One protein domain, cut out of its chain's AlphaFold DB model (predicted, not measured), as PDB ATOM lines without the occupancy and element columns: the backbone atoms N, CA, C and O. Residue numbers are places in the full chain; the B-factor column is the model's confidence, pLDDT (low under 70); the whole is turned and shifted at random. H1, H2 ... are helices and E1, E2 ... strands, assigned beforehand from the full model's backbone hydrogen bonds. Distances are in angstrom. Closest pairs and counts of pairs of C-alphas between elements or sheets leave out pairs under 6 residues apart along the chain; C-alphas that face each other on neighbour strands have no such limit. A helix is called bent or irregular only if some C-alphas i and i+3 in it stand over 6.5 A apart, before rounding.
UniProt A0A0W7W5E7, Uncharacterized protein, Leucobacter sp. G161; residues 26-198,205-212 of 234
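AT A GLANCE: This is residues 26 to 198 and 205 to 212 of the 234 residues of an uncharacterized protein of Leucobacter sp. G161 (UniProt A0A0W7W5E7). A small twisted sheet of four strands makes the core, with H5 packed along one face, H6 packed on strands E2 and E4, H1 beside H5 and H4 beside H6. H3 lies on the far side of the sheet from H5, set off from it, and H7 lies farthest out, beyond the cut. The printed part has 181 residues, with named elements in the order H1 E1 H2 E2 H3 E3 H4 H5 E4 H6 H7 and a mixed sheet in the order E1 E3 E2 E4. The class is mixed, with under half of the residues in named elements; the whole is compact, with a radius of gyration of the C-alphas of 15.6 A and spans of 45 by 43 by 34 A.

HOW THE PARTS SIT: Start at H1, residues 26 to 35, which touches H5, residues 141 to 156, opposite ways at a shallow tilt of 13 degrees; the closest C-alphas, of Glu 28 and Leu 156, are 4.8 A apart. H1 only just touches H2, residues 57 to 63, with 3 pairs of C-alphas within 8 A, the closest being Arg 26 and Leu 61 at 7.2 A. Next, E1, residues 39 to 41, is antiparallel to E3, residues 113 to 117, with N 40 and O 115 2.7 A apart. E2, residues 65 to 72, bends by 74 degrees at residue 68; it is parallel to E3, with N 70 and O 114 at 2.8 A, and to E4, residues 163 to 166, with N 69 and O 163 at 2.8 A. E2, H3 at residues 96 to 105, and E3 form a strand-helix-strand unit, two parallel neighbour strands with a helix between, its crossover right-handed. E3, H4 at residues 127 to 136, H5 and E4 form a split unit, with E2 between its strands, also right-handed. H5 and H6, residues 169 to 180, are on one face of the sheet, giving two layers, and H5 lies over E3 at a height over the sheet of 10.1 A. H6 touches H4 the same way at a shallow tilt of 28 degrees, closest at the C-alphas of Ala 127 and His 170, 5.9 A. Every O i to N i+4 pair is within hydrogen-bond range in H3 and H6, against 4 of 6 in H1 and H4, 10 of 12 in H5 and 1 of 3 in H2, where 2 of 4 O i to N i+3 pairs are; H7, residues 206 to 209, is too short for such a pair.

IN THESE COORDINATES: Find C-alpha 26 at (103.748, 146.546, 110.522), where H1 begins its 15.0 A. E2 runs 16.9 A, H6 16.5 A, and H5 21.6 A from C-alpha 141 at (112.440, 156.971, 137.839). H4 and H5 are irregular, with C-alphas 128 and 131 7.3 A apart and 144 and 147 7.1 A, and H2 only just, with 59 and 62 6.8 A apart. H7 ends at C-alpha 209, (139.903, 137.077, 121.730).

THE WHOLE: The two C-alphas farthest apart, of Ala 59 and Tyr 136, are 46.2 A apart. Residues 199 to 204 are not printed, and C-alphas 198 and 205 are 9.5 A apart across the cut. The links E1 to H2 and E2 to H3 are long. The mean pLDDT of the printed part is 77.7, and it is under 70 at 43 residues, among them 75 to 84, 187 to 198 and 205 to 212.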
ATOM      1  N   ARG A  26     103.697 145.139 110.967       94.06
ATOM      2  CA  ARG A  26     103.748 146.546 110.522       94.06
ATOM      3  C   ARG A  26     103.164 147.509 111.563       94.06
ATOM      4  O   ARG A  26     103.673 148.620 111.719       94.06
ATOM      5  N   THR A  27     102.111 147.092 112.266       94.94
ATOM      6  CA  THR A  27     101.467 147.889 113.317       94.94
ATOM      7  C   THR A  27     102.408 148.103 114.500       94.94
ATOM      8  O   THR A  27     102.617 149.246 114.895       94.94
ATOM      9  N   GLU A  28     103.030 147.037 115.007       94.88
ATOM     10  CA  GLU A  28     104.010 147.110 116.103       94.88
ATOM     11  C   GLU A  28     105.240 147.929 115.698       94.88
ATOM     12  O   GLU A  28     105.690 148.789 116.450       94.88
ATOM     13  N   PHE A  29     105.745 147.746 114.475       94.00
ATOM     14  CA  PHE A  29     106.845 148.556 113.955       94.00
ATOM     15  C   PHE A  29     106.478 150.044 113.914       94.00
ATOM     16  O   PHE A  29     107.238 150.880 114.397       94.00
ATOM     17  N   SER A  30     105.291 150.382 113.406       92.75
ATOM     18  CA  SER A  30     104.813 151.770 113.345       92.75
ATOM     19  C   SER A  30     104.623 152.376 114.737       92.75
ATOM     20  O   SER A  30     105.018 153.519 114.955       92.75
ATOM     21  N   ALA A  31     104.085 151.611 115.690       92.75
ATOM     22  CA  ALA A  31     103.956 152.034 117.082       92.75
ATOM     23  C   ALA A  31     105.329 152.227 117.742       92.75
ATOM     24  O   ALA A  31     105.557 153.228 118.411       92.75
ATOM     25  N   SER A  32     106.293 151.339 117.487       90.69
ATOM     26  CA  SER A  32     107.647 151.464 118.041       90.69
ATOM     27  C   SER A  32     108.369 152.738 117.588       90.69
ATOM     28  O   SER A  32     109.231 153.238 118.303       90.69
ATOM     29  N   ARG A  33     107.991 153.335 116.446       88.62
ATOM     30  CA  ARG A  33     108.553 154.620 115.992       88.62
ATOM     31  C   ARG A  33     108.186 155.790 116.901       88.62
ATOM     32  O   ARG A  33     108.937 156.759 116.934       88.62
ATOM     33  N   THR A  34     107.058 155.731 117.611       84.81
ATOM     34  CA  THR A  34     106.597 156.838 118.470       84.81
ATOM     35  C   THR A  34     107.296 156.850 119.826       84.81
ATOM     36  O   THR A  34     107.456 157.912 120.420       84.81
ATOM     37  N   VAL A  35     107.763 155.684 120.274       83.12
ATOM     38  CA  VAL A  35     108.528 155.484 121.517       83.12
ATOM     39  C   VAL A  35     110.032 155.297 121.257       83.12
ATOM     40  O   VAL A  35     110.846 155.337 122.170       83.12
ATOM     41  N   GLY A  36     110.427 155.146 119.991       69.06
ATOM     42  CA  GLY A  36     111.776 154.784 119.559       69.06
ATOM     43  C   GLY A  36     112.776 155.933 119.458       69.06
ATOM     44  O   GLY A  36     113.798 155.775 118.794       69.06
ATOM     45  N   SER A  37     112.524 157.086 120.085       75.62
ATOM     46  CA  SER A  37     113.571 158.108 120.252       75.62
ATOM     47  C   SER A  37     114.736 157.556 121.078       75.62
ATOM     48  O   SER A  37     115.886 157.935 120.852       75.62
ATOM     49  N   ALA A  38     114.419 156.612 121.975       76.94
ATOM     50  CA  ALA A  38     115.334 155.954 122.883       76.94
ATOM     51  C   ALA A  38     115.742 154.512 122.488       76.94
ATOM     52  O   ALA A  38     116.517 153.866 123.198       76.94
ATOM     53  N   ALA A  39     115.238 154.010 121.361       87.25
ATOM     54  CA  ALA A  39     115.329 152.602 120.988       87.25
ATOM     55  C   ALA A  39     115.618 152.429 119.495       87.25
ATOM     56  O   ALA A  39     115.555 153.388 118.736       87.25
ATOM     57  N   SER A  40     116.010 151.231 119.072       89.25
ATOM     58  CA  SER A  40     116.317 150.839 117.694       89.25
ATOM     59  C   SER A  40     116.210 149.318 117.561       89.25
ATOM     60  O   SER A  40     115.611 148.648 118.396       89.25
ATOM     61  N   TRP A  41     116.807 148.767 116.514       92.19
ATOM     62  CA  TRP A  41     116.823 147.349 116.204       92.19
ATOM     63  C   TRP A  41     118.257 146.897 115.938       92.19
ATOM     64  O   TRP A  41     119.069 147.666 115.424       92.19
ATOM     65  N   ALA A  42     118.575 145.650 116.277       90.44
ATOM     66  CA  ALA A  42     119.874 145.016 116.068       90.44
ATOM     67  C   ALA A  42     120.079 144.630 114.594       90.44
ATOM     68  O   ALA A  42     120.313 143.473 114.257       90.44
ATOM     69  N   VAL A  43     119.947 145.615 113.715       89.75
ATOM     70  CA  VAL A  43     120.132 145.550 112.266       89.75
ATOM     71  C   VAL A  43     120.882 146.803 111.844       89.75
ATOM     72  O   VAL A  43     120.719 147.872 112.432       89.75
ATOM     73  N   TRP A  44     121.725 146.679 110.827       85.31
ATOM     74  CA  TRP A  44     122.606 147.765 110.413       85.31
ATOM     75  C   TRP A  44     122.602 147.930 108.901       85.31
ATOM     76  O   TRP A  44     122.575 146.942 108.166       85.31
ATOM     77  N   GLY A  45     122.662 149.189 108.466       80.06
ATOM     78  CA  GLY A  45     123.059 149.554 107.114       80.06
ATOM     79  C   GLY A  45     124.581 149.532 106.976       80.06
ATOM     80  O   GLY A  45     125.298 148.872 107.740       80.06
ATOM     81  N   ASP A  46     125.110 150.317 106.044       77.75
ATOM     82  CA  ASP A  46     126.554 150.355 105.787       77.75
ATOM     83  C   ASP A  46     127.331 150.854 107.012       77.75
ATOM     84  O   ASP A  46     128.416 150.363 107.352       77.75
ATOM     85  N   LYS A  47     126.748 151.811 107.738       78.81
ATOM     86  CA  LYS A  47     127.322 152.458 108.924       78.81
ATOM     87  C   LYS A  47     126.390 152.293 110.121       78.81
ATOM     88  O   LYS A  47     125.188 152.148 109.974       78.81
ATOM     89  N   THR A  48     126.938 152.370 111.333       75.88
ATOM     90  CA  THR A  48     126.162 152.142 112.565       75.88
ATOM     91  C   THR A  48     125.044 153.167 112.801       75.88
ATOM     92  O   THR A  48     124.055 152.840 113.436       75.88
ATOM     93  N   GLY A  49     125.180 154.387 112.274       75.06
ATOM     94  CA  GLY A  49     124.138 155.421 112.330       75.06
ATOM     95  C   GLY A  49     123.333 155.570 111.037       75.06
ATOM     96  O   GLY A  49     122.696 156.602 110.849       75.06
ATOM     97  N   ASP A  50     123.430 154.612 110.114       80.94
ATOM     98  CA  ASP A  50     122.662 154.623 108.871       80.94
ATOM     99  C   ASP A  50     121.223 154.174 109.145       80.94
ATOM    100  O   ASP A  50     120.993 153.021 109.499       80.94
ATOM    101  N   LEU A  51     120.268 155.094 109.005       84.56
ATOM    102  CA  LEU A  51     118.846 154.827 109.224       84.56
ATOM    103  C   LEU A  51     118.092 154.504 107.928       84.56
ATOM    104  O   LEU A  51     116.914 154.166 108.002       84.56
ATOM    105  N   SER A  52     118.744 154.569 106.762       87.88
ATOM    106  CA  SER A  52     118.079 154.320 105.471       87.88
ATOM    107  C   SER A  52     117.539 152.891 105.345       87.88
ATOM    108  O   SER A  52     116.575 152.644 104.627       87.88
ATOM    109  N   LEU A  53     118.079 151.947 106.127       87.69
ATOM    110  CA  LEU A  53     117.562 150.577 106.216       87.69
ATOM    111  C   LEU A  53     116.101 150.506 106.707       87.69
ATOM    112  O   LEU A  53     115.437 149.498 106.486       87.69
ATOM    113  N   PHE A  54     115.610 151.552 107.383       88.94
ATOM    114  CA  PHE A  54     114.235 151.646 107.879       88.94
ATOM    115  C   PHE A  54     113.253 152.222 106.845       88.94
ATOM    116  O   PHE A  54     112.047 152.226 107.107       88.94
ATOM    117  N   ASP A  55     113.739 152.681 105.687       89.31
ATOM    118  CA  ASP A  55     112.899 153.226 104.615       89.31
ATOM    119  C   ASP A  55     112.188 152.108 103.833       89.31
ATOM    120  O   ASP A  55     111.013 152.243 103.489       89.31
ATOM    121  N   ASP A  56     112.849 150.961 103.636       90.56
ATOM    122  CA  ASP A  56     112.241 149.750 103.073       90.56
ATOM    123  C   ASP A  56     111.696 148.852 104.192       90.56
ATOM    124  O   ASP A  56     112.294 147.855 104.606       90.56
ATOM    125  N   THR A  57     110.533 149.238 104.717       88.94
ATOM    126  CA  THR A  57     109.872 148.497 105.801       88.94
ATOM    127  C   THR A  57     109.552 147.053 105.396       88.94
ATOM    128  O   THR A  57     109.599 146.161 106.240       88.94
ATOM    129  N   ASP A  58     109.257 146.790 104.124       90.06
ATOM    130  CA  ASP A  58     108.788 145.477 103.675       90.06
ATOM    131  C   ASP A  58     109.935 144.466 103.630       90.06
ATOM    132  O   ASP A  58     109.767 143.324 104.065       90.06
ATOM    133  N   ALA A  59     111.121 144.903 103.200       89.75
ATOM    134  CA  ALA A  59     112.341 144.110 103.308       89.75
ATOM    135  C   ALA A  59     112.831 143.966 104.760       89.75
ATOM    136  O   ALA A  59     113.505 142.988 105.099       89.75
ATOM    137  N   LEU A  60     112.515 144.936 105.624       91.50
ATOM    138  CA  LEU A  60     113.014 144.978 106.992       91.50
ATOM    139  C   LEU A  60     112.220 144.103 107.967       91.50
ATOM    140  O   LEU A  60     112.836 143.385 108.753       91.50
ATOM    141  N   LEU A  61     110.884 144.161 107.947       92.81
ATOM    142  CA  LEU A  61     110.024 143.495 108.941       92.81
ATOM    143  C   LEU A  61     110.361 142.008 109.169       92.81
ATOM    144  O   LEU A  61     110.425 141.610 110.333       92.81
ATOM    145  N   PRO A  62     110.659 141.190 108.136       91.06
ATOM    146  CA  PRO A  62     111.029 139.785 108.327       91.06
ATOM    147  C   PRO A  62     112.333 139.565 109.104       91.06
ATOM    148  O   PRO A  62     112.620 138.440 109.498       91.06
ATOM    149  N   ARG A  63     113.146 140.608 109.297       91.31
ATOM    150  CA  ARG A  63     114.402 140.560 110.057       91.31
ATOM    151  C   ARG A  63     114.222 140.991 111.507       91.31
ATOM    152  O   ARG A  63     115.115 140.737 112.302       91.31
ATOM    153  N   LEU A  64     113.130 141.675 111.849       93.56
ATOM    154  CA  LEU A  64     112.945 142.269 113.172       93.56
ATOM    155  C   LEU A  64     112.313 141.281 114.151       93.56
ATOM    156  O   LEU A  64     111.382 140.550 113.810       93.56
ATOM    157  N   ARG A  65     112.806 141.308 115.388       91.06
ATOM    158  CA  ARG A  65     112.497 140.343 116.440       91.06
ATOM    159  C   ARG A  65     112.081 141.016 117.726       91.06
ATOM    160  O   ARG A  65     112.853 141.776 118.305       91.06
ATOM    161  N   LYS A  66     110.900 140.657 118.215       91.06
ATOM    162  CA  LYS A  66     110.388 141.138 119.505       91.06
ATOM    163  C   LYS A  66     110.473 140.113 120.637       91.06
ATOM    164  O   LYS A  66     110.158 140.421 121.781       91.06
ATOM    165  N   ASP A  67     110.909 138.893 120.337       87.19
ATOM    166  CA  ASP A  67     111.139 137.850 121.337       87.19
ATOM    167  C   ASP A  67     112.416 138.094 122.158       87.19
ATOM    168  O   ASP A  67     112.576 137.515 123.228       87.19
ATOM    169  N   VAL A  68     113.300 138.987 121.698       88.00
ATOM    170  CA  VAL A  68     114.509 139.393 122.419       88.00
ATOM    171  C   VAL A  68     114.645 140.912 122.432       88.00
ATOM    172  O   VAL A  68     114.547 141.567 121.394       88.00
ATOM    173  N   VAL A  69     114.933 141.453 123.613       90.56
ATOM    174  CA  VAL A  69     115.217 142.861 123.869       90.56
ATOM    175  C   VAL A  69     116.613 142.980 124.463       90.56
ATOM    176  O   VAL A  69     116.886 142.524 125.570       90.56
ATOM    177  N   VAL A  70     117.509 143.623 123.731       89.00
ATOM    178  CA  VAL A  70     118.863 143.941 124.169       89.00
ATOM    179  C   VAL A  70     118.867 145.348 124.774       89.00
ATOM    180  O   VAL A  70     118.400 146.307 124.160       89.00
ATOM    181  N   ILE A  71     119.380 145.474 125.996       87.56
ATOM    182  CA  ILE A  71     119.192 146.648 126.852       87.56
ATOM    183  C   ILE A  71     120.541 147.266 127.220       87.56
ATOM    184  O   ILE A  71     121.351 146.647 127.906       87.56
ATOM    185  N   ALA A  72     120.778 148.507 126.821       85.50
ATOM    186  CA  ALA A  72     121.903 149.310 127.287       85.50
ATOM    187  C   ALA A  72     121.482 150.248 128.435       85.50
ATOM    188  O   ALA A  72     120.307 150.375 128.761       85.50
ATOM    189  N   ALA A  73     122.445 150.874 129.115       82.44
ATOM    190  CA  ALA A  73     122.149 151.679 130.302       82.44
ATOM    191  C   ALA A  73     121.560 153.060 129.963       82.44
ATOM    192  O   ALA A  73     120.597 153.492 130.590       82.44
ATOM    193  N   THR A  74     122.158 153.765 128.997       79.25
ATOM    194  CA  THR A  74     121.837 155.161 128.668       79.25
ATOM    195  C   THR A  74     122.406 155.565 127.304       79.25
ATOM    196  O   THR A  74     123.301 154.910 126.766       79.25
ATOM    197  N   PHE A  75     121.915 156.693 126.795       66.81
ATOM    198  CA  PHE A  75     122.418 157.411 125.629       66.81
ATOM    199  C   PHE A  75     123.833 157.975 125.799       66.81
ATOM    200  O   PHE A  75     124.326 158.160 126.910       66.81
ATOM    201  N   ALA A  76     124.478 158.286 124.667       54.69
ATOM    202  CA  ALA A  76     125.764 158.983 124.645       54.69
ATOM    203  C   ALA A  76     125.691 160.351 125.327       54.69
ATOM    204  O   ALA A  76     124.651 161.013 125.267       54.69
ATOM    205  N   PRO A  77     126.849 160.853 125.792       48.22
ATOM    206  CA  PRO A  77     127.019 162.239 126.201       48.22
ATOM    207  C   PRO A  77     126.458 163.248 125.187       48.22
ATOM    208  O   PRO A  77     126.855 163.249 124.021       48.22
ATOM    209  N   GLY A  78     125.629 164.180 125.665       48.78
ATOM    210  CA  GLY A  78     125.444 165.487 125.023       48.78
ATOM    211  C   GLY A  78     124.324 165.620 123.987       48.78
ATOM    212  O   GLY A  78     124.320 166.607 123.255       48.78
ATOM    213  N   GLY A  79     123.379 164.678 123.913       50.66
ATOM    214  CA  GLY A  79     122.184 164.811 123.074       50.66
ATOM    215  C   GLY A  79     120.902 164.837 123.901       50.66
ATOM    216  O   GLY A  79     120.655 163.922 124.675       50.66
ATOM    217  N   THR A  80     120.065 165.854 123.713       53.41
ATOM    218  CA  THR A  80     118.643 165.786 124.077       53.41
ATOM    219  C   THR A  80     117.922 164.861 123.093       53.41
ATOM    220  O   THR A  80     118.166 164.963 121.886       53.41
ATOM    221  N   LEU A  81     117.014 163.991 123.560       60.34
ATOM    222  CA  LEU A  81     116.184 163.180 122.649       60.34
ATOM    223  C   LEU A  81     115.205 164.045 121.845       60.34
ATOM    224  O   LEU A  81     114.706 163.626 120.798       60.34
ATOM    225  N   THR A  82     114.976 165.277 122.302       55.47
ATOM    226  CA  THR A  82     114.242 166.321 121.595       55.47
ATOM    227  C   THR A  82     114.903 166.551 120.229       55.47
ATOM    228  O   THR A  82     115.980 167.138 120.142       55.47
ATOM    229  N   ASN A  83     114.256 166.072 119.160       60.19
ATOM    230  CA  ASN A  83     114.680 166.104 117.746       60.19
ATOM    231  C   ASN A  83     115.548 164.933 117.242       60.19
ATOM    232  O   ASN A  83     116.114 165.020 116.148       60.19
ATOM    233  N   SER A  84     115.643 163.823 117.976       68.69
ATOM    234  CA  SER A  84     116.251 162.605 117.434       68.69
ATOM    235  C   SER A  84     115.247 161.847 116.550       68.69
ATOM    236  O   SER A  84     114.138 161.577 117.015       68.69
ATOM    237  N   PRO A  85     115.578 161.490 115.291       77.44
ATOM    238  CA  PRO A  85     114.724 160.606 114.508       77.44
ATOM    239  C   PRO A  85     114.571 159.245 115.214       77.44
ATOM    240  O   PRO A  85     115.507 158.809 115.896       77.44
ATOM    241  N   PRO A  86     113.428 158.553 115.037       82.69
ATOM    242  CA  PRO A  86     113.239 157.212 115.576       82.69
ATOM    243  C   PRO A  86     114.374 156.277 115.153       82.69
ATOM    244  O   PRO A  86     114.902 156.401 114.047       82.69
ATOM    245  N   PHE A  87     114.729 155.327 116.018       86.06
ATOM    246  CA  PHE A  87     115.735 154.295 115.739       86.06
ATOM    247  C   PHE A  87     117.188 154.769 115.695       86.06
ATOM    248  O   PHE A  87     118.096 153.969 115.459       86.06
ATOM    249  N   ARG A  88     117.454 156.032 116.043       77.25
ATOM    250  CA  ARG A  88     118.809 156.589 116.185       77.25
ATOM    251  C   ARG A  88     119.488 156.208 117.507       77.25
ATOM    252  O   ARG A  88     120.344 156.950 117.962       77.25
ATOM    253  N   ASN A  89     119.153 155.073 118.128       64.25
ATOM    254  CA  ASN A  89     119.715 154.636 119.423       64.25
ATOM    255  C   ASN A  89     121.271 154.642 119.469       64.25
ATOM    256  O   ASN A  89     121.896 154.645 120.522       64.25
ATOM    257  N   PHE A  90     121.927 154.719 118.312       65.88
ATOM    258  CA  PHE A  90     123.374 154.775 118.179       65.88
ATOM    259  C   PHE A  90     123.947 156.190 118.175       65.88
ATOM    260  O   PHE A  90     123.366 157.162 117.681       65.88
ATOM    261  N   HIS A  91     125.182 156.299 118.647       61.25
ATOM    262  CA  HIS A  91     125.935 157.535 118.591       61.25
ATOM    263  C   HIS A  91     126.266 157.805 117.119       61.25
ATOM    264  O   HIS A  91     127.029 157.075 116.483       61.25
ATOM    265  N   ALA A  92     125.687 158.877 116.564       53.09
ATOM    266  CA  ALA A  92     125.832 159.267 115.155       53.09
ATOM    267  C   ALA A  92     127.304 159.404 114.696       53.09
ATOM    268  O   ALA A  92     127.594 159.416 113.497       53.09
ATOM    269  N   HIS A  93     128.247 159.459 115.644       53.34
ATOM    270  CA  HIS A  93     129.679 159.492 115.404       53.34
ATOM    271  C   HIS A  93     130.409 158.355 116.119       53.34
ATOM    272  O   HIS A  93     130.644 158.418 117.319       53.34
ATOM    273  N   ARG A  94     130.821 157.352 115.326       52.22
ATOM    274  CA  ARG A  94     131.953 156.429 115.554       52.22
ATOM    275  C   ARG A  94     132.234 156.081 117.020       52.22
ATOM    276  O   ARG A  94     133.388 156.140 117.453       52.22
ATOM    277  N   SER A  95     131.224 155.686 117.785       63.34
ATOM    278  CA  SER A  95     131.522 155.165 119.107       63.34
ATOM    279  C   SER A  95     132.093 153.758 118.949       63.34
ATOM    280  O   SER A  95     131.549 152.895 118.255       63.34
ATOM    281  N   ALA A  96     133.243 153.519 119.576       63.38
ATOM    282  CA  ALA A  96     133.837 152.187 119.611       63.38
ATOM    283  C   ALA A  96     132.914 151.176 120.322       63.38
ATOM    284  O   ALA A  96     133.083 149.971 120.160       63.38
ATOM    285  N   ALA A  97     131.961 151.648 121.132       70.12
ATOM    286  CA  ALA A  97     130.942 150.821 121.763       70.12
ATOM    287  C   ALA A  97     129.909 150.330 120.737       70.12
ATOM    288  O   ALA A  97     129.772 149.121 120.577       70.12
ATOM    289  N   ASP A  98     129.290 151.227 119.965       73.44
ATOM    290  CA  ASP A  98     128.271 150.854 118.972       73.44
ATOM    291  C   ASP A  98     128.870 150.020 117.838       73.44
ATOM    292  O   ASP A  98     128.230 149.108 117.321       73.44
ATOM    293  N   GLY A  99     130.129 150.286 117.466       73.56
ATOM    294  CA  GLY A  99     130.868 149.450 116.519       73.56
ATOM    295  C   GLY A  99     131.058 148.016 117.025       73.56
ATOM    296  O   GLY A  99     130.843 147.072 116.271       73.56
ATOM    297  N   ARG A 100     131.399 147.839 118.309       77.94
ATOM    298  CA  ARG A 100     131.526 146.509 118.930       77.94
ATOM    299  C   ARG A 100     130.180 145.809 119.066       77.94
ATOM    300  O   ARG A 100     130.109 144.616 118.793       77.94
ATOM    301  N   LEU A 101     129.134 146.543 119.443       79.56
ATOM    302  CA  LEU A 101     127.776 146.014 119.537       79.56
ATOM    303  C   LEU A 101     127.292 145.518 118.170       79.56
ATOM    304  O   LEU A 101     126.887 144.366 118.048       79.56
ATOM    305  N   ARG A 102     127.447 146.340 117.122       81.94
ATOM    306  CA  ARG A 102     127.178 145.943 115.733       81.94
ATOM    307  C   ARG A 102     127.926 144.671 115.355       81.94
ATOM    308  O   ARG A 102     127.306 143.724 114.881       81.94
ATOM    309  N   SER A 103     129.244 144.648 115.552       79.12
ATOM    310  CA  SER A 103     130.071 143.496 115.180       79.12
ATOM    311  C   SER A 103     129.705 142.224 115.943       79.12
ATOM    312  O   SER A 103     129.796 141.150 115.364       79.12
ATOM    313  N   GLY A 104     129.298 142.327 117.211       78.00
ATOM    314  CA  GLY A 104     128.907 141.166 118.016       78.00
ATOM    315  C   GLY A 104     127.525 140.609 117.674       78.00
ATOM    316  O   GLY A 104     127.292 139.417 117.847       78.00
ATOM    317  N   LEU A 105     126.614 141.457 117.191       83.38
ATOM    318  CA  LEU A 105     125.230 141.070 116.921       83.38
ATOM    319  C   LEU A 105     124.965 140.729 115.448       83.38
ATOM    320  O   LEU A 105     124.109 139.888 115.180       83.38
ATOM    321  N   THR A 106     125.691 141.330 114.500       82.44
ATOM    322  CA  THR A 106     125.546 141.028 113.063       82.44
ATOM    323  C   THR A 106     125.888 139.562 112.789       82.44
ATOM    324  O   THR A 106     126.957 139.093 113.172       82.44
ATOM    325  N   GLY A 107     124.994 138.835 112.119       81.00
ATOM    326  CA  GLY A 107     125.134 137.407 111.828       81.00
ATOM    327  C   GLY A 107     124.959 136.490 113.044       81.00
ATOM    328  O   GLY A 107     125.087 135.272 112.914       81.00
ATOM    329  N   SER A 108     124.677 137.048 114.223       80.44
ATOM    330  CA  SER A 108     124.414 136.272 115.432       80.44
ATOM    331  C   SER A 108     122.937 135.864 115.519       80.44
ATOM    332  O   SER A 108     122.082 136.490 114.889       80.44
ATOM    333  N   PRO A 109     122.583 134.896 116.385       82.19
ATOM    334  CA  PRO A 109     121.189 134.616 116.730       82.19
ATOM    335  C   PRO A 109     120.446 135.779 117.400       82.19
ATOM    336  O   PRO A 109     119.292 135.596 117.759       82.19
ATOM    337  N   LEU A 110     121.085 136.927 117.637       83.38
ATOM    338  CA  LEU A 110     120.479 138.133 118.200       83.38
ATOM    339  C   LEU A 110     120.317 139.248 117.152       83.38
ATOM    340  O   LEU A 110     119.805 140.317 117.485       83.38
ATOM    341  N   GLU A 111     120.741 139.032 115.898       87.94
ATOM    342  CA  GLU A 111     120.434 139.973 114.816       87.94
ATOM    343  C   GLU A 111     118.911 140.125 114.696       87.94
ATOM    344  O   GLU A 111     118.166 139.146 114.778       87.94
ATOM    345  N   GLY A 112     118.447 141.365 114.549       91.75
ATOM    346  CA  GLY A 112     117.025 141.683 114.502       91.75
ATOM    347  C   GLY A 112     116.378 142.016 115.839       91.75
ATOM    348  O   GLY A 112     115.292 142.587 115.822       91.75
ATOM    349  N   ALA A 113     117.006 141.691 116.973       92.12
ATOM    350  CA  ALA A 113     116.465 141.968 118.308       92.12
ATOM    351  C   ALA A 113     116.154 143.456 118.522       92.12
ATOM    352  O   ALA A 113     116.837 144.333 117.983       92.12
ATOM    353  N   PHE A 114     115.152 143.757 119.344       93.06
ATOM    354  CA  PHE A 114     114.872 145.134 119.741       93.06
ATOM    355  C   PHE A 114     115.998 145.659 120.643       93.06
ATOM    356  O   PHE A 114     116.457 144.953 121.537       93.06
ATOM    357  N   LEU A 115     116.467 146.883 120.408       90.81
ATOM    358  CA  LEU A 115     117.541 147.526 121.167       90.81
ATOM    359  C   LEU A 115     117.000 148.748 121.896       90.81
ATOM    360  O   LEU A 115     116.542 149.679 121.243       90.81
ATOM    361  N   THR A 116     117.141 148.819 123.213       90.12
ATOM    362  CA  THR A 116     116.676 149.976 123.995       90.12
ATOM    363  C   THR A 116     117.670 150.376 125.086       90.12
ATOM    364  O   THR A 116     118.634 149.656 125.352       90.12
ATOM    365  N   ASN A 117     117.448 151.535 125.703       88.06
ATOM    366  CA  ASN A 117     118.145 151.981 126.904       88.06
ATOM    367  C   ASN A 117     117.234 151.906 128.135       88.06
ATOM    368  O   ASN A 117     116.040 152.201 128.064       88.06
ATOM    369  N   ILE A 118     117.804 151.576 129.297       89.25
ATOM    370  CA  ILE A 118     117.082 151.611 130.578       89.25
ATOM    371  C   ILE A 118     116.631 153.035 130.883       89.25
ATOM    372  O   ILE A 118     115.461 153.238 131.197       89.25
ATOM    373  N   VAL A 119     117.533 154.008 130.755       89.00
ATOM    374  CA  VAL A 119     117.257 155.417 131.044       89.00
ATOM    375  C   VAL A 119     117.037 156.196 129.750       89.00
ATOM    376  O   VAL A 119     117.865 156.158 128.837       89.00
ATOM    377  N   LYS A 120     115.913 156.913 129.683       86.94
ATOM    378  CA  LYS A 120     115.458 157.690 128.526       86.94
ATOM    379  C   LYS A 120     115.464 159.174 128.868       86.94
ATOM    380  O   LYS A 120     115.056 159.560 129.956       86.94
ATOM    381  N   ASP A 121     115.895 160.007 127.922       81.31
ATOM    382  CA  ASP A 121     115.850 161.480 128.001       81.31
ATOM    383  C   ASP A 121     116.430 162.089 129.292       81.31
ATOM    384  O   ASP A 121     115.944 163.101 129.790       81.31
ATOM    385  N   PHE A 122     117.460 161.458 129.862       81.50
ATOM    386  CA  PHE A 122     118.150 161.956 131.048       81.50
ATOM    387  C   PHE A 122     119.584 162.349 130.673       81.50
ATOM    388  O   PHE A 122     120.303 161.525 130.095       81.50
ATOM    389  N   PRO A 123     120.027 163.585 130.966       72.00
ATOM    390  CA  PRO A 123     121.342 164.079 130.576       72.00
ATOM    391  C   PRO A 123     122.432 163.509 131.492       72.00
ATOM    392  O   PRO A 123     123.054 164.228 132.268       72.00
ATOM    393  N   THR A 124     122.695 162.209 131.386       66.88
ATOM    394  CA  THR A 124     123.845 161.580 132.032       66.88
ATOM    395  C   THR A 124     124.977 161.375 131.031       66.88
ATOM    396  O   THR A 124     124.791 160.881 129.919       66.88
ATOM    397  N   MET A 125     126.185 161.775 131.423       57.84
ATOM    398  CA  MET A 125     127.387 161.559 130.619       57.84
ATOM    399  C   MET A 125     127.879 160.107 130.719       57.84
ATOM    400  O   MET A 125     128.554 159.622 129.810       57.84
ATOM    401  N   TYR A 126     127.556 159.415 131.815       67.19
ATOM    402  CA  TYR A 126     128.111 158.107 132.137       67.19
ATOM    403  C   TYR A 126     127.128 157.256 132.944       67.19
ATOM    404  O   TYR A 126     126.542 157.696 133.928       67.19
ATOM    405  N   ALA A 127     127.025 155.979 132.582       69.62
ATOM    406  CA  ALA A 127     126.122 155.040 133.243       69.62
ATOM    407  C   ALA A 127     126.457 154.762 134.726       69.62
ATOM    408  O   ALA A 127     125.603 154.281 135.461       69.62
ATOM    409  N   ASN A 128     127.679 155.065 135.181       71.38
ATOM    410  CA  ASN A 128     128.136 154.797 136.550       71.38
ATOM    411  C   ASN A 128     127.490 155.702 137.620       71.38
ATOM    412  O   ASN A 128     127.535 155.346 138.793       71.38
ATOM    413  N   GLY A 129     126.902 156.843 137.237       82.50
ATOM    414  CA  GLY A 129     126.207 157.756 138.156       82.50
ATOM    415  C   GLY A 129     124.716 157.461 138.338       82.50
ATOM    416  O   GLY A 129     124.119 157.906 139.308       82.50
ATOM    417  N   LEU A 130     124.111 156.652 137.465       86.81
ATOM    418  CA  LEU A 130     122.649 156.522 137.385       86.81
ATOM    419  C   LEU A 130     121.999 156.007 138.674       86.81
ATOM    420  O   LEU A 130     120.964 156.511 139.092       86.81
ATOM    421  N   GLN A 131     122.611 155.026 139.342       89.44
ATOM    422  CA  GLN A 131     122.087 154.545 140.624       89.44
ATOM    423  C   GLN A 131     122.155 155.619 141.716       89.44
ATOM    424  O   GLN A 131     121.308 155.651 142.605       89.44
ATOM    425  N   GLN A 132     123.175 156.476 141.669       89.94
ATOM    426  CA  GLN A 132     123.339 157.574 142.608       89.94
ATOM    427  C   GLN A 132     122.267 158.643 142.369       89.94
ATOM    428  O   GLN A 132     121.586 159.023 143.321       89.94
ATOM    429  N   ASP A 133     122.052 159.026 141.110       90.75
ATOM    430  CA  ASP A 133     121.019 159.990 140.714       90.75
ATOM    431  C   ASP A 133     119.617 159.506 141.138       90.75
ATOM    432  O   ASP A 133     118.811 160.276 141.657       90.75
ATOM    433  N   ILE A 134     119.341 158.200 141.021       92.69
ATOM    434  CA  ILE A 134     118.088 157.595 141.508       92.69
ATOM    435  C   ILE A 134     117.977 157.662 143.037       92.69
ATOM    436  O   ILE A 134     116.906 157.940 143.575       92.69
ATOM    437  N   ARG A 135     119.063 157.381 143.771       92.12
ATOM    438  CA  ARG A 135     119.047 157.377 145.246       92.12
ATOM    439  C   ARG A 135     118.863 158.773 145.834       92.12
ATOM    440  O   ARG A 135     118.223 158.886 146.877       92.12
ATOM    441  N   TYR A 136     119.420 159.801 145.198       93.94
ATOM    442  CA  TYR A 136     119.290 161.188 145.650       93.94
ATOM    443  C   TYR A 136     118.034 161.894 145.130       93.94
ATOM    444  O   TYR A 136     117.703 162.967 145.626       93.94
ATOM    445  N   GLY A 137     117.292 161.267 144.210       91.62
ATOM    446  CA  GLY A 137     116.080 161.841 143.624       91.62
ATOM    447  C   GLY A 137     116.354 162.838 142.495       91.62
ATOM    448  O   GLY A 137     115.449 163.573 142.109       91.62
ATOM    449  N   ASP A 138     117.575 162.850 141.956       90.88
ATOM    450  CA  ASP A 138     117.967 163.671 140.805       90.88
ATOM    451  C   ASP A 138     117.411 163.102 139.485       90.88
ATOM    452  O   ASP A 138     117.221 163.835 138.514       90.88
ATOM    453  N   LEU A 139     117.121 161.794 139.456       90.38
ATOM    454  CA  LEU A 139     116.482 161.095 138.342       90.38
ATOM    455  C   LEU A 139     115.054 160.679 138.722       90.38
ATOM    456  O   LEU A 139     114.851 159.835 139.596       90.38
ATOM    457  N   ASP A 140     114.065 161.234 138.016       92.94
ATOM    458  CA  ASP A 140     112.663 160.806 138.100       92.94
ATOM    459  C   ASP A 140     112.492 159.428 137.436       92.94
ATOM    460  O   ASP A 140     112.426 159.306 136.208       92.94
ATOM    461  N   VAL A 141     112.494 158.380 138.266       93.50
ATOM    462  CA  VAL A 141     112.440 156.971 137.839       93.50
ATOM    463  C   VAL A 141     111.188 156.682 137.017       93.50
ATOM    464  O   VAL A 141     111.276 155.990 136.001       93.50
ATOM    465  N   GLU A 142     110.044 157.242 137.408       94.12
ATOM    466  CA  GLU A 142     108.787 157.001 136.705       94.12
ATOM    467  C   GLU A 142     108.872 157.554 135.281       94.12
ATOM    468  O   GLU A 142     108.635 156.841 134.303       94.12
ATOM    469  N   ARG A 143     109.306 158.812 135.161       91.62
ATOM    470  CA  ARG A 143     109.384 159.531 133.887       91.62
ATOM    471  C   ARG A 143     110.463 158.997 132.947       91.62
ATOM    472  O   ARG A 143     110.254 158.969 131.736       91.62
ATOM    473  N   HIS A 144     111.635 158.655 133.472       91.12
ATOM    474  CA  HIS A 144     112.814 158.365 132.649       91.12
ATOM    475  C   HIS A 144     113.093 156.872 132.478       91.12
ATOM    476  O   HIS A 144     113.942 156.510 131.662       91.12
ATOM    477  N   ILE A 145     112.415 155.999 133.225       92.00
ATOM    478  CA  ILE A 145     112.664 154.556 133.193       92.00
ATOM    479  C   ILE A 145     111.359 153.794 133.020       92.00
ATOM    480  O   ILE A 145     111.204 153.145 131.983       92.00
ATOM    481  N   VAL A 146     110.456 153.877 134.001       92.12
ATOM    482  CA  VAL A 146     109.282 152.997 134.134       92.12
ATOM    483  C   VAL A 146     108.282 153.233 133.009       92.12
ATOM    484  O   VAL A 146     108.069 152.335 132.191       92.12
ATOM    485  N   GLU A 147     107.715 154.438 132.911       92.81
ATOM    486  CA  GLU A 147     106.733 154.780 131.879       92.81
ATOM    487  C   GLU A 147     107.258 154.464 130.471       92.81
ATOM    488  O   GLU A 147     106.618 153.659 129.782       92.81
ATOM    489  N   PRO A 148     108.436 154.972 130.053       91.06
ATOM    490  CA  PRO A 148     108.920 154.739 128.699       91.06
ATOM    491  C   PRO A 148     109.283 153.273 128.441       91.06
ATOM    492  O   PRO A 148     109.076 152.784 127.332       91.06
ATOM    493  N   PHE A 149     109.779 152.532 129.442       91.19
ATOM    494  CA  PHE A 149     110.032 151.096 129.287       91.19
ATOM    495  C   PHE A 149     108.734 150.337 129.002       91.19
ATOM    496  O   PHE A 149     108.651 149.579 128.036       91.19
ATOM    497  N   PHE A 150     107.686 150.567 129.794       91.56
ATOM    498  CA  PHE A 150     106.401 149.910 129.570       91.56
ATOM    499  C   PHE A 150     105.682 150.430 128.318       91.56
ATOM    500  O   PHE A 150     104.913 149.686 127.706       91.56
ATOM    501  N   ALA A 151     105.939 151.666 127.889       92.88
ATOM    502  CA  ALA A 151     105.466 152.176 126.605       92.88
ATOM    503  C   ALA A 151     106.071 151.394 125.429       92.88
ATOM    504  O   ALA A 151     105.332 151.000 124.526       92.88
ATOM    505  N   GLU A 152     107.372 151.089 125.472       92.56
ATOM    506  CA  GLU A 152     108.034 150.215 124.494       92.56
ATOM    507  C   GLU A 152     107.435 148.804 124.494       92.56
ATOM    508  O   GLU A 152     107.127 148.271 123.424       92.56
ATOM    509  N   GLN A 153     107.181 148.227 125.676       91.50
ATOM    510  CA  GLN A 153     106.536 146.915 125.775       91.50
ATOM    511  C   GLN A 153     105.152 146.894 125.121       91.50
ATOM    512  O   GLN A 153     104.844 145.986 124.347       91.50
ATOM    513  N   ARG A 154     104.325 147.910 125.399       93.94
ATOM    514  CA  ARG A 154     102.985 148.046 124.812       93.94
ATOM    515  C   ARG A 154     103.048 148.249 123.301       93.94
ATOM    516  O   ARG A 154     102.277 147.624 122.579       93.94
ATOM    517  N   ALA A 155     103.964 149.089 122.818       94.00
ATOM    518  CA  ALA A 155     104.110 149.391 121.395       94.00
ATOM    519  C   ALA A 155     104.478 148.151 120.569       94.00
ATOM    520  O   ALA A 155     103.999 147.988 119.447       94.00
ATOM    521  N   LEU A 156     105.303 147.269 121.133       92.44
ATOM    522  CA  LEU A 156     105.741 146.035 120.484       92.44
ATOM    523  C   LEU A 156     104.887 144.818 120.828       92.44
ATOM    524  O   LEU A 156     105.138 143.740 120.287       92.44
ATOM    525  N   ASN A 157     103.900 144.976 121.716       92.88
ATOM    526  CA  ASN A 157     103.126 143.870 122.267       92.88
ATOM    527  C   ASN A 157     104.067 142.744 122.744       92.88
ATOM    528  O   ASN A 157     104.010 141.605 122.257       92.88
ATOM    529  N   LEU A 158     105.014 143.126 123.610       89.00
ATOM    530  CA  LEU A 158     105.963 142.203 124.224       89.00
ATOM    531  C   LEU A 158     105.211 141.276 125.171       89.00
ATOM    532  O   LEU A 158     104.336 141.701 125.926       89.00
ATOM    533  N   GLY A 159     105.519 139.991 125.060       80.38
ATOM    534  CA  GLY A 159     104.839 138.946 125.803       80.38
ATOM    535  C   GLY A 159     105.603 138.569 127.063       80.38
ATOM    536  O   GLY A 159     106.754 138.972 127.233       80.38
ATOM    537  N   PRO A 160     105.007 137.719 127.916       77.06
ATOM    538  CA  PRO A 160     105.738 137.136 129.023       77.06
ATOM    539  C   PRO A 160     107.002 136.448 128.513       77.06
ATOM    540  O   PRO A 160     108.018 136.608 129.143       77.06
ATOM    541  N   ASP A 161     107.011 135.767 127.368       78.38
ATOM    542  CA  ASP A 161     108.193 135.033 126.883       78.38
ATOM    543  C   ASP A 161     109.318 135.894 126.287       78.38
ATOM    544  O   ASP A 161     110.297 135.347 125.774       78.38
ATOM    545  N   THR A 162     109.209 137.223 126.348       83.56
ATOM    546  CA  THR A 162     110.263 138.117 125.873       83.56
ATOM    547  C   THR A 162     111.519 137.988 126.728       83.56
ATOM    548  O   THR A 162     111.486 138.026 127.956       83.56
ATOM    549  N   LEU A 163     112.654 137.876 126.049       83.00
ATOM    550  CA  LEU A 163     113.954 137.758 126.672       83.00
ATOM    551  C   LEU A 163     114.652 139.110 126.799       83.00
ATOM    552  O   LEU A 163     114.927 139.756 125.791       83.00
ATOM    553  N   TYR A 164     115.026 139.494 128.016       85.00
ATOM    554  CA  TYR A 164     115.718 140.753 128.289       85.00
ATOM    555  C   TYR A 164     117.221 140.522 128.478       85.00
ATOM    556  O   TYR A 164     117.655 139.664 129.245       85.00
ATOM    557  N   ILE A 165     118.053 141.279 127.767       85.00
ATOM    558  CA  ILE A 165     119.505 141.084 127.758       85.00
ATOM    559  C   ILE A 165     120.226 142.414 128.023       85.00
ATOM    560  O   ILE A 165     120.524 143.150 127.078       85.00
ATOM    561  N   PRO A 166     120.576 142.720 129.283       85.19
ATOM    562  CA  PRO A 166     121.440 143.846 129.608       85.19
ATOM    563  C   PRO A 166     122.844 143.677 129.004       85.19
ATOM    564  O   PRO A 166     123.543 142.694 129.265       85.19
ATOM    565  N   VAL A 167     123.287 144.648 128.203       79.88
ATOM    566  CA  VAL A 167     124.630 144.693 127.602       79.88
ATOM    567  C   VAL A 167     125.563 145.586 128.415       79.88
ATOM    568  O   VAL A 167     125.399 146.804 128.494       79.88
ATOM    569  N   GLY A 168     126.615 144.982 128.963       78.25
ATOM    570  CA  GLY A 168     127.634 145.689 129.734       78.25
ATOM    571  C   GLY A 168     127.305 145.818 131.221       78.25
ATOM    572  O   GLY A 168     126.159 145.732 131.656       78.25
ATOM    573  N   ILE A 169     128.360 146.018 132.015       78.00
ATOM    574  CA  ILE A 169     128.288 145.930 133.478       78.00
ATOM    575  C   ILE A 169     127.313 146.945 134.087       78.00
ATOM    576  O   ILE A 169     126.509 146.570 134.926       78.00
ATOM    577  N   HIS A 170     127.299 148.186 133.598       83.44
ATOM    578  CA  HIS A 170     126.429 149.224 134.149       83.44
ATOM    579  C   HIS A 170     124.952 149.029 133.803       83.44
ATOM    580  O   HIS A 170     124.098 149.333 134.626       83.44
ATOM    581  N   ALA A 171     124.637 148.512 132.608       84.56
ATOM    582  CA  ALA A 171     123.253 148.197 132.252       84.56
ATOM    583  C   ALA A 171     122.721 147.089 133.162       84.56
ATOM    584  O   ALA A 171     121.613 147.186 133.674       84.56
ATOM    585  N   ARG A 172     123.553 146.074 133.418       83.50
ATOM    586  CA  ARG A 172     123.228 144.988 134.337       83.50
ATOM    587  C   ARG A 172     123.045 145.484 135.771       83.50
ATOM    588  O   ARG A 172     122.006 145.238 136.356       83.50
ATOM    589  N   GLU A 173     124.028 146.182 136.332       86.44
ATOM    590  CA  GLU A 173     123.955 146.678 137.713       86.44
ATOM    591  C   GLU A 173     122.742 147.590 137.919       86.44
ATOM    592  O   GLU A 173     122.088 147.531 138.956       86.44
ATOM    593  N   LEU A 174     122.426 148.440 136.938       88.94
ATOM    594  CA  LEU A 174     121.244 149.290 136.990       88.94
ATOM    595  C   LEU A 174     119.947 148.480 136.900       88.94
ATOM    596  O   LEU A 174     119.013 148.769 137.642       88.94
ATOM    597  N   TRP A 175     119.891 147.479 136.020       89.38
ATOM    598  CA  TRP A 175     118.743 146.586 135.912       89.38
ATOM    599  C   TRP A 175     118.481 145.853 137.231       89.38
ATOM    600  O   TRP A 175     117.381 145.952 137.766       89.38
ATOM    601  N   ASP A 176     119.506 145.196 137.782       87.38
ATOM    602  CA  ASP A 176     119.430 144.447 139.043       87.38
ATOM    603  C   ASP A 176     118.923 145.370 140.171       87.38
ATOM    604  O   ASP A 176     117.982 145.036 140.888       87.38
ATOM    605  N   PHE A 177     119.454 146.595 140.249       90.00
ATOM    606  CA  PHE A 177     119.018 147.610 141.211       90.00
ATOM    607  C   PHE A 177     117.542 148.023 141.066       90.00
ATOM    608  O   PHE A 177     116.863 148.230 142.071       90.00
ATOM    609  N   LEU A 178     117.036 148.175 139.840       91.44
ATOM    610  CA  LEU A 178     115.641 148.559 139.585       91.44
ATOM    611  C   LEU A 178     114.666 147.408 139.858       91.44
ATOM    612  O   LEU A 178     113.562 147.647 140.347       91.44
ATOM    613  N   VAL A 179     115.082 146.170 139.587       89.62
ATOM    614  CA  VAL A 179     114.323 144.963 139.942       89.62
ATOM    615  C   VAL A 179     114.221 144.817 141.458       89.62
ATOM    616  O   VAL A 179     113.122 144.663 141.981       89.62
ATOM    617  N   GLU A 180     115.335 144.952 142.186       90.44
ATOM    618  CA  GLU A 180     115.351 144.897 143.658       90.44
ATOM    619  C   GLU A 180     114.450 145.961 144.303       90.44
ATOM    620  O   GLU A 180     113.895 145.751 145.383       90.44
ATOM    621  N   ARG A 181     114.290 147.111 143.640       91.62
ATOM    622  CA  ARG A 181     113.393 148.194 144.063       91.62
ATOM    623  C   ARG A 181     111.924 147.963 143.706       91.62
ATOM    624  O   ARG A 181     111.072 148.663 144.246       91.62
ATOM    625  N   GLY A 182     111.629 147.008 142.825       90.50
ATOM    626  CA  GLY A 182     110.291 146.763 142.289       90.50
ATOM    627  C   GLY A 182     109.859 147.746 141.195       90.50
ATOM    628  O   GLY A 182     108.678 147.780 140.857       90.50
ATOM    629  N   ASP A 183     110.788 148.534 140.643       91.06
ATOM    630  CA  ASP A 183     110.515 149.495 139.563       91.06
ATOM    631  C   ASP A 183     110.417 148.790 138.192       91.06
ATOM    632  O   ASP A 183     109.706 149.235 137.291       91.06
ATOM    633  N   LEU A 184     111.136 147.675 138.028       87.56
ATOM    634  CA  LEU A 184     111.124 146.827 136.834       87.56
ATOM    635  C   LEU A 184     110.726 145.391 137.198       87.56
ATOM    636  O   LEU A 184     110.924 144.976 138.341       87.56
ATOM    637  N   PRO A 185     110.161 144.617 136.251       77.00
ATOM    638  CA  PRO A 185     109.763 143.245 136.528       77.00
ATOM    639  C   PRO A 185     110.972 142.395 136.925       77.00
ATOM    640  O   PRO A 185     111.993 142.399 136.232       77.00
ATOM    641  N   ASP A 186     110.813 141.627 138.005       71.56
ATOM    642  CA  ASP A 186     111.709 140.527 138.374       71.56
ATOM    643  C   ASP A 186     111.517 139.377 137.386       71.56
ATOM    644  O   ASP A 186     110.861 138.369 137.653       71.56
ATOM    645  N   ASP A 187     112.002 139.593 136.169       59.28
ATOM    646  CA  ASP A 187     112.048 138.548 135.176       59.28
ATOM    647  C   ASP A 187     113.398 137.838 135.278       59.28
ATOM    648  O   ASP A 187     114.425 138.331 134.813       59.28
ATOM    649  N   GLN A 188     113.394 136.636 135.858       48.38
ATOM    650  CA  GLN A 188     114.568 135.756 135.929       48.38
ATOM    651  C   GLN A 188     115.134 135.378 134.545       48.38
ATOM    652  O   GLN A 188     116.176 134.728 134.450       48.38
ATOM    653  N   ARG A 189     114.470 135.783 133.455       51.97
ATOM    654  CA  ARG A 189     114.946 135.660 132.070       51.97
ATOM    655  C   ARG A 189     115.845 136.819 131.639       51.97
ATOM    656  O   ARG A 189     116.071 137.020 130.447       51.97
ATOM    657  N   VAL A 190     116.383 137.572 132.591       50.12
ATOM    658  CA  VAL A 190     117.393 138.593 132.335       50.12
ATOM    659  C   VAL A 190     118.770 137.935 132.231       50.12
ATOM    660  O   VAL A 190     119.270 137.303 133.160       50.12
ATOM    661  N   PHE A 191     119.421 138.058 131.075       46.59
ATOM    662  CA  PHE A 191     120.749 137.474 130.870       46.59
ATOM    663  C   PHE A 191     121.852 138.361 131.468       46.59
ATOM    664  O   PHE A 191     122.347 139.291 130.839       46.59
ATOM    665  N   HIS A 192     122.308 138.025 132.677       37.03
ATOM    666  CA  HIS A 192     123.283 138.825 133.434       37.03
ATOM    667  C   HIS A 192     124.761 138.677 132.999       37.03
ATOM    668  O   HIS A 192     125.642 139.283 133.613       37.03
ATOM    669  N   ARG A 193     125.094 137.867 131.978       40.12
ATOM    670  CA  ARG A 193     126.495 137.504 131.668       40.12
ATOM    671  C   ARG A 193     126.942 137.809 130.236       40.12
ATOM    672  O   ARG A 193     127.560 136.978 129.586       40.12
ATOM    673  N   MET A 194     126.724 139.042 129.784       38.22
ATOM    674  CA  MET A 194     127.520 139.646 128.705       38.22
ATOM    675  C   MET A 194     128.411 140.756 129.264       38.22
ATOM    676  O   MET A 194     128.260 141.944 128.981       38.22
ATOM    677  N   VAL A 195     129.355 140.351 130.109       34.88
ATOM    678  CA  VAL A 195     130.484 141.192 130.504       34.88
ATOM    679  C   VAL A 195     131.667 140.729 129.667       34.88
ATOM    680  O   VAL A 195     132.044 139.564 129.749       34.88
ATOM    681  N   ALA A 196     132.256 141.618 128.863       34.56
ATOM    682  CA  ALA A 196     133.579 141.360 128.302       34.56
ATOM    683  C   ALA A 196     134.546 141.146 129.483       34.56
ATOM    684  O   ALA A 196     134.694 142.067 130.293       34.56
ATOM    685  N   PRO A 197     135.162 139.964 129.655       29.52
ATOM    686  CA  PRO A 197     135.988 139.718 130.828       29.52
ATOM    687  C   PRO A 197     137.256 140.571 130.739       29.52
ATOM    688  O   PRO A 197     138.138 140.294 129.943       29.52
ATOM    689  N   GLY A 198     137.375 141.635 131.534       28.94
ATOM    690  CA  GLY A 198     138.599 142.436 131.521       28.94
ATOM    691  C   GLY A 198     138.617 143.582 132.520       28.94
ATOM    692  O   GLY A 198     138.152 144.678 132.225       28.94
ATOM    693  N   HIS A 205     143.694 143.366 123.946       27.94
ATOM    694  CA  HIS A 205     143.578 141.961 123.495       27.94
ATOM    695  C   HIS A 205     142.184 141.311 123.478       27.94
ATOM    696  O   HIS A 205     142.003 140.338 122.754       27.94
ATOM    697  N   LEU A 206     141.157 141.875 124.119       32.06
ATOM    698  CA  LEU A 206     139.894 141.136 124.281       32.06
ATOM    699  C   LEU A 206     138.867 141.280 123.152       32.06
ATOM    700  O   LEU A 206     138.039 140.404 122.935       32.06
ATOM    701  N   VAL A 207     138.953 142.366 122.382       33.06
ATOM    702  CA  VAL A 207     138.213 142.462 121.114       33.06
ATOM    703  C   VAL A 207     138.851 141.531 120.079       33.06
ATOM    704  O   VAL A 207     138.191 141.140 119.136       33.06
ATOM    705  N   ARG A 208     140.110 141.115 120.278       28.38
ATOM    706  CA  ARG A 208     140.771 140.101 119.455       28.38
ATOM    707  C   ARG A 208     140.430 138.686 119.933       28.38
ATOM    708  O   ARG A 208     140.187 137.856 119.086       28.38
ATOM    709  N   GLU A 209     140.289 138.417 121.232       30.64
ATOM    710  CA  GLU A 209     139.903 137.077 121.730       30.64
ATOM    711  C   GLU A 209     138.422 136.715 121.536       30.64
ATOM    712  O   GLU A 209     138.119 135.545 121.329       30.64
ATOM    713  N   LEU A 210     137.510 137.693 121.503       33.03
ATOM    714  CA  LEU A 210     136.129 137.467 121.045       33.03
ATOM    715  C   LEU A 210     136.023 137.331 119.511       33.03
ATOM    716  O   LEU A 210     135.007 136.845 119.027       33.03
ATOM    717  N   LEU A 211     137.043 137.767 118.745       31.19
ATOM    718  CA  LEU A 211     136.965 137.967 117.283       31.19
ATOM    719  C   LEU A 211     138.157 137.407 116.458       31.19
ATOM    720  O   LEU A 211     138.290 137.763 115.290       31.19
ATOM    721  N   SER A 212     139.034 136.549 116.999       26.84
ATOM    722  CA  SER A 212     140.134 135.898 116.246       26.84
ATOM    723  C   SER A 212     139.933 134.402 116.012       26.84
ATOM    724  O   SER A 212     140.860 133.721 115.574       26.84
TER     725      SER A 212